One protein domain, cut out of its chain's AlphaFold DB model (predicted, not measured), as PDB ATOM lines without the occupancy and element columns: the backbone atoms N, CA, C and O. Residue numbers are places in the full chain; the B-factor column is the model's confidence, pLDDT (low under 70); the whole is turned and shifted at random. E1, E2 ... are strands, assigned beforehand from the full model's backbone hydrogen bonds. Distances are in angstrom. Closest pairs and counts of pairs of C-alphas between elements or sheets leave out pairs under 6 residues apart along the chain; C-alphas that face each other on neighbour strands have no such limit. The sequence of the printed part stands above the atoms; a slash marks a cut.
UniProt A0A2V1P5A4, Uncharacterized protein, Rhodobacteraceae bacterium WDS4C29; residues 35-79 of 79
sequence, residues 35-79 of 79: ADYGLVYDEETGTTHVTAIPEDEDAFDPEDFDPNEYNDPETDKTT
ATOM      1  N   ALA A  35      14.743 -27.613  -8.395       79.12
ATOM      2  CA  ALA A  35      14.850 -26.310  -7.756       79.12
ATOM      3  C   ALA A  35      13.785 -25.391  -8.344       79.12
ATOM      4  O   ALA A  35      13.587 -25.398  -9.565       79.12
ATOM      5  N   ASP A  36      13.158 -24.600  -7.482       83.06
ATOM      6  CA  ASP A  36      12.376 -23.453  -7.906       83.06
ATOM      7  C   ASP A  36      13.329 -22.279  -8.114       83.06
ATOM      8  O   ASP A  36      14.225 -22.023  -7.315       83.06
ATOM      9  N   TYR A  37      13.197 -21.609  -9.253       83.81
ATOM     10  CA  TYR A  37      14.056 -20.491  -9.618       83.81
ATOM     11  C   TYR A  37      13.268 -19.198  -9.502       83.81
ATOM     12  O   TYR A  37      12.171 -19.085 -10.051       83.81
ATOM     13  N   GLY A  38      13.863 -18.196  -8.868       87.12
ATOM     14  CA  GLY A  38      13.257 -16.881  -8.748       87.12
ATOM     15  C   GLY A  38      14.278 -15.804  -8.431       87.12
ATOM     16  O   GLY A  38      15.490 -16.028  -8.471       87.12
ATOM     17  N   LEU A  39      13.767 -14.599  -8.213       90.50
ATOM     18  CA  LEU A  39      14.578 -13.425  -7.942       90.50
ATOM     19  C   LEU A  39      14.988 -13.425  -6.464       90.50
ATOM     20  O   LEU A  39      14.160 -13.681  -5.600       90.50
ATOM     21  N   VAL A  40      16.251 -13.130  -6.180       89.69
ATOM     22  CA  VAL A  40      16.790 -12.987  -4.822       89.69
ATOM     23  C   VAL A  40      17.473 -11.630  -4.712       89.69
ATOM     24  O   VAL A  40      18.203 -11.223  -5.626       89.69
ATOM     25  N   TYR A  41      17.221 -10.927  -3.607       86.69
ATOM     26  CA  TYR A  41      17.870  -9.662  -3.271       86.69
ATOM     27  C   TYR A  41      19.165  -9.914  -2.492       86.69
ATOM     28  O   TYR A  41      19.167 -10.620  -1.489       86.69
ATOM     29  N   ASP A  42      20.267  -9.348  -2.972       86.06
ATOM     30  CA  ASP A  42      21.567  -9.350  -2.310       86.06
ATOM     31  C   ASP A  42      21.768  -8.008  -1.594       86.06
ATOM     32  O   ASP A  42      21.984  -6.973  -2.231       86.06
ATOM     33  N   GLU A  43      21.699  -8.034  -0.262       82.94
ATOM     34  CA  GLU A  43      21.865  -6.855   0.592       82.94
ATOM     35  C   GLU A  43      23.281  -6.265   0.547       82.94
ATOM     36  O   GLU A  43      23.446  -5.061   0.739       82.94
ATOM     37  N   GLU A  44      24.308  -7.082   0.287       84.06
ATOM     38  CA  GLU A  44      25.703  -6.630   0.273       84.06
ATOM     39  C   GLU A  44      25.967  -5.735  -0.940       84.06
ATOM     40  O   GLU A  44      26.641  -4.706  -0.841       84.06
ATOM     41  N   THR A  45      25.418  -6.116  -2.093       86.31
ATOM     42  CA  THR A  45      25.595  -5.373  -3.346       86.31
ATOM     43  C   THR A  45      24.438  -4.427  -3.658       86.31
ATOM     44  O   THR A  45      24.588  -3.545  -4.509       86.31
ATOM     45  N   GLY A  46      23.298  -4.585  -2.981       84.94
ATOM     46  CA  GLY A  46      22.058  -3.873  -3.278       84.94
ATOM     47  C   GLY A  46      21.479  -4.243  -4.646       84.94
ATOM     48  O   GLY A  46      20.881  -3.395  -5.309       84.94
ATOM     49  N   THR A  47      21.706  -5.474  -5.119       88.00
ATOM     50  CA  THR A  47      21.257  -5.934  -6.443       88.00
ATOM     51  C   THR A  47      20.345  -7.149  -6.351       88.00
ATOM     52  O   THR A  47      20.378  -7.897  -5.382       88.00
ATOM     53  N   THR A  48      19.509  -7.358  -7.368       89.44
ATOM     54  CA  THR A  48      18.700  -8.574  -7.497       89.44
ATOM     55  C   THR A  48      19.254  -9.478  -8.593       89.44
ATOM     56  O   THR A  48      19.733  -9.012  -9.631       89.44
ATOM     57  N   HIS A  49      19.187 -10.790  -8.380       87.50
ATOM     58  CA  HIS A  49      19.658 -11.790  -9.335       87.50
ATOM     59  C   HIS A  49      18.799 -13.051  -9.282       87.50
ATOM     60  O   HIS A  49      18.138 -13.326  -8.285       87.50
ATOM     61  N   VAL A  50      18.767 -13.800 -10.386       88.38
ATOM     62  CA  VAL A  50      18.003 -15.051 -10.464       88.38
ATOM     63  C   VAL A  50      18.882 -16.201  -9.998       88.38
ATOM     64  O   VAL A  50      19.965 -16.410 -10.546       88.38
ATOM     65  N   THR A  51      18.396 -16.962  -9.024       86.62
ATOM     66  CA  THR A  51      19.064 -18.160  -8.506       86.62
ATOM     67  C   THR A  51      18.030 -19.213  -8.095       86.62
ATOM     68  O   THR A  51      16.823 -18.982  -8.185       86.62
ATOM     69  N   ALA A  52      18.511 -20.398  -7.721       82.56
ATOM     70  CA  ALA A  52      17.686 -21.409  -7.077       82.56
ATOM     71  C   ALA A  52      17.259 -20.906  -5.693       82.56
ATOM     72  O   ALA A  52      18.096 -20.426  -4.928       82.56
ATOM     73  N   ILE A  53      15.970 -21.029  -5.401       82.56
ATOM     74  CA  ILE A  53      15.359 -20.654  -4.134       82.56
ATOM     75  C   ILE A  53      15.156 -21.937  -3.318       82.56
ATOM     76  O   ILE A  53      14.626 -22.919  -3.854       82.56
ATOM     77  N   PRO A  54      15.623 -21.972  -2.058       77.25
ATOM     78  CA  PRO A  54      15.301 -23.047  -1.124       77.25
ATOM     79  C   PRO A  54      13.786 -23.250  -0.992       77.25
ATOM     80  O   PRO A  54      13.028 -22.294  -1.064       77.25
ATOM     81  N   GLU A  55      13.322 -24.483  -0.763       71.12
ATOM     82  CA  GLU A  55      11.877 -24.763  -0.622       71.12
ATOM     83  C   GLU A  55      11.211 -24.003   0.548       71.12
ATOM     84  O   GLU A  55       9.987 -23.901   0.606       71.12
ATOM     85  N   ASP A  56      12.005 -23.515   1.499       76.69
ATOM     86  CA  ASP A  56      11.591 -22.765   2.683       76.69
ATOM     87  C   ASP A  56      11.731 -21.240   2.554       76.69
ATOM     88  O   ASP A  56      11.407 -20.525   3.505       76.69
ATOM     89  N   GLU A  57      12.163 -20.739   1.396       77.56
ATOM     90  CA  GLU A  57      12.274 -19.309   1.111       77.56
ATOM     91  C   GLU A  57      11.356 -18.906  -0.050       77.56
ATOM     92  O   GLU A  57      11.162 -19.648  -1.011       77.56
ATOM     93  N   ASP A  58      10.792 -17.702   0.033       81.44
ATOM     94  CA  ASP A  58      10.010 -17.117  -1.052       81.44
ATOM     95  C   ASP A  58      10.911 -16.280  -1.969       81.44
ATOM     96  O   ASP A  58      11.902 -15.679  -1.542       81.44
ATOM     97  N   ALA A  59      10.552 -16.207  -3.252       86.12
ATOM     98  CA  ALA A  59      11.210 -15.298  -4.181       86.12
ATOM     99  C   ALA A  59      11.006 -13.845  -3.749       86.12
ATOM    100  O   ALA A  59       9.910 -13.454  -3.352       86.12
ATOM    101  N   PHE A  60      12.041 -13.025  -3.909       86.62
ATOM    102  CA  PHE A  60      11.928 -11.586  -3.739       86.62
ATOM    103  C   PHE A  60      10.935 -11.011  -4.759       86.62
ATOM    104  O   PHE A  60      11.176 -11.089  -5.971       86.62
ATOM    105  N   ASP A  61       9.853 -10.407  -4.266       86.88
ATOM    106  CA  ASP A  61       8.905  -9.633  -5.064       86.88
ATOM    107  C   ASP A  61       9.231  -8.130  -4.948       86.88
ATOM    108  O   ASP A  61       9.093  -7.546  -3.871       86.88
ATOM    109  N   PRO A  62       9.666  -7.468  -6.037       84.44
ATOM    110  CA  PRO A  62       9.918  -6.031  -6.032       84.44
ATOM    111  C   PRO A  62       8.693  -5.175  -5.689       84.44
ATOM    112  O   PRO A  62       8.872  -4.037  -5.262       84.44
ATOM    113  N   GLU A  63       7.474  -5.677  -5.901       86.19
ATOM    114  CA  GLU A  63       6.240  -4.942  -5.592       86.19
ATOM    115  C   GLU A  63       5.930  -4.933  -4.087       86.19
ATOM    116  O   GLU A  63       5.263  -4.013  -3.609       86.19
ATOM    117  N   ASP A  64       6.457  -5.907  -3.338       84.62
ATOM    118  CA  ASP A  64       6.340  -5.982  -1.877       84.62
ATOM    119  C   ASP A  64       7.418  -5.146  -1.159       84.62
ATOM    120  O   ASP A  64       7.366  -4.959   0.058       84.62
ATOM    121  N   PHE A  65       8.404  -4.615  -1.888       81.25
ATOM    122  CA  PHE A  65       9.493  -3.831  -1.307       81.25
ATOM    123  C   PHE A  65       9.057  -2.393  -0.972       81.25
ATOM    124  O   PHE A  65       8.891  -1.558  -1.866       81.25
ATOM    125  N   ASP A  66       8.957  -2.063   0.322       77.75
ATOM    126  CA  ASP A  66       8.716  -0.694   0.799       77.75
ATOM    127  C   ASP A  66      10.000  -0.048   1.371       77.75
ATOM    128  O   ASP A  66      10.423  -0.370   2.485       77.75
ATOM    129  N   PRO A  67      10.618   0.929   0.678       72.12
ATOM    130  CA  PRO A  67      11.791   1.635   1.191       72.12
ATOM    131  C   PRO A  67      11.508   2.463   2.456       72.12
ATOM    132  O   PRO A  67      12.454   2.875   3.126       72.12
ATOM    133  N   ASN A  68      10.242   2.725   2.798       74.12
ATOM    134  CA  ASN A  68       9.872   3.417   4.034       74.12
ATOM    135  C   ASN A  68       9.872   2.494   5.265       74.12
ATOM    136  O   ASN A  68       9.861   3.004   6.384       74.12
ATOM    137  N   GLU A  69       9.905   1.167   5.091       69.62
ATOM    138  CA  GLU A  69      10.080   0.214   6.200       69.62
ATOM    139  C   GLU A  69      11.541   0.114   6.672       69.62
ATOM    140  O   GLU A  69      11.817  -0.458   7.730       69.62
ATOM    141  N   TYR A  70      12.487   0.716   5.939       66.06
ATOM    142  CA  TYR A  70      13.883   0.805   6.357       66.06
ATOM    143  C   TYR A  70      14.023   1.695   7.599       66.06
ATOM    144  O   TYR A  70      14.029   2.925   7.527       66.06
ATOM    145  N   ASN A  71      14.142   1.058   8.762       61.38
ATOM    146  CA  ASN A  71      14.293   1.740  10.037       61.38
ATOM    147  C   ASN A  71      15.789   1.970  10.315       61.38
ATOM    148  O   ASN A  71      16.460   1.111  10.888       61.38
ATOM    149  N   ASP A  72      16.324   3.106   9.856       59.84
ATOM    150  CA  ASP A  72      17.727   3.485  10.050       59.84
ATOM    151  C   ASP A  72      18.012   3.780  11.542       59.84
ATOM    152  O   ASP A  72      17.556   4.809  12.063       59.84
ATOM    153  N   PRO A  73      18.797   2.945  12.252       61.94
ATOM    154  CA  PRO A  73      19.109   3.159  13.665       61.94
ATOM    155  C   PRO A  73      19.960   4.416  13.932       61.94
ATOM    156  O   PRO A  73      20.141   4.795  15.096       61.94
ATOM    157  N   GLU A  74      20.506   5.077  12.905       60.72
ATOM    158  CA  GLU A  74      21.182   6.372  13.037       60.72
ATOM    159  C   GLU A  74      20.206   7.558  13.038       60.72
ATOM    160  O   GLU A  74      20.500   8.580  13.666       60.72
ATOM    161  N   THR A  75      19.017   7.422  12.441       57.59
ATOM    162  CA  THR A  75      17.998   8.490  12.449       57.59
ATOM    163  C   THR A  75      17.263   8.634  13.787       57.59
ATOM    164  O   THR A  75      16.841   9.739  14.132       57.59
ATOM    165  N   ASP A  76      17.210   7.576  14.604       53.75
ATOM    166  CA  ASP A  76      16.507   7.559  15.902       53.75
ATOM    167  C   ASP A  76      17.279   8.256  17.049       53.75
ATOM    168  O   ASP A  76      16.808   8.365  18.178       53.75
ATOM    169  N   LYS A  77      18.489   8.774  16.794       54.94
ATOM    170  CA  LYS A  77      19.324   9.422  17.831       54.94
ATOM    171  C   LYS A  77      19.183  10.946  17.921       54.94
ATOM    172  O   LYS A  77      19.954  11.566  18.653       54.94
ATOM    173  N   THR A  78      18.231  11.560  17.211       50.88
ATOM    174  CA  THR A  78      18.139  13.035  17.116       50.88
ATOM    175  C   THR A  78      16.764  13.629  17.450       50.88
ATOM    176  O   THR A  78      16.407  14.671  16.899       50.88
ATOM    177  N   THR A  79      16.001  13.027  18.370       44.50
ATOM    178  CA  THR A  79      14.821  13.688  18.972       44.50
ATOM    179  C   THR A  79      14.909  13.730  20.490       44.50
ATOM    180  O   THR A  79      15.279  12.699  21.090       44.50
TER     181      THR A  79
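AT A GLANCE: This is residues 35 to 79 of the 79 residues of an uncharacterized protein of Rhodobacteraceae bacterium WDS4C29 (UniProt A0A2V1P5A4). With little regular structure, this is a two-stranded hairpin, E1 and E2, followed by a long tail that turns back past the hairpin and sticks out free over residues 63 to 79. The printed part has 45 residues, no named helix and two antiparallel strands in the order E1, E2, which hold 14 residues; the class is all strand. It is only just extended, close to loose, with a radius of gyration of the C-alphas of 14.3 A, and a rod spanning 48 by 19 by 18 A.

HOW THE PARTS SIT: E1, residues 36 to 42, and E2, residues 47 to 53, form a hairpin with a tight link of 4 residues. Their directions stand at 148 degrees. The C-alphas of Tyr 41 and Thr 48 face each other at 4.4 A. N 40 and O 49, 2.8 A apart, are within hydrogen-bond range.

IN THESE COORDINATES: E1 begins at C-alpha 36 (12.376, -23.453, -7.906) and is 17.7 A long. E2 is 16.0 A long and ends at C-alpha 53 (15.359, -20.654, -4.134).

THE WHOLE: The C-alphas farthest apart, Ala 35 and Thr 79, are 48.1 A apart. The printed part has no cut. Residues 54 to 79 hold no named element. Residues 69 to 79 have pLDDT under 70.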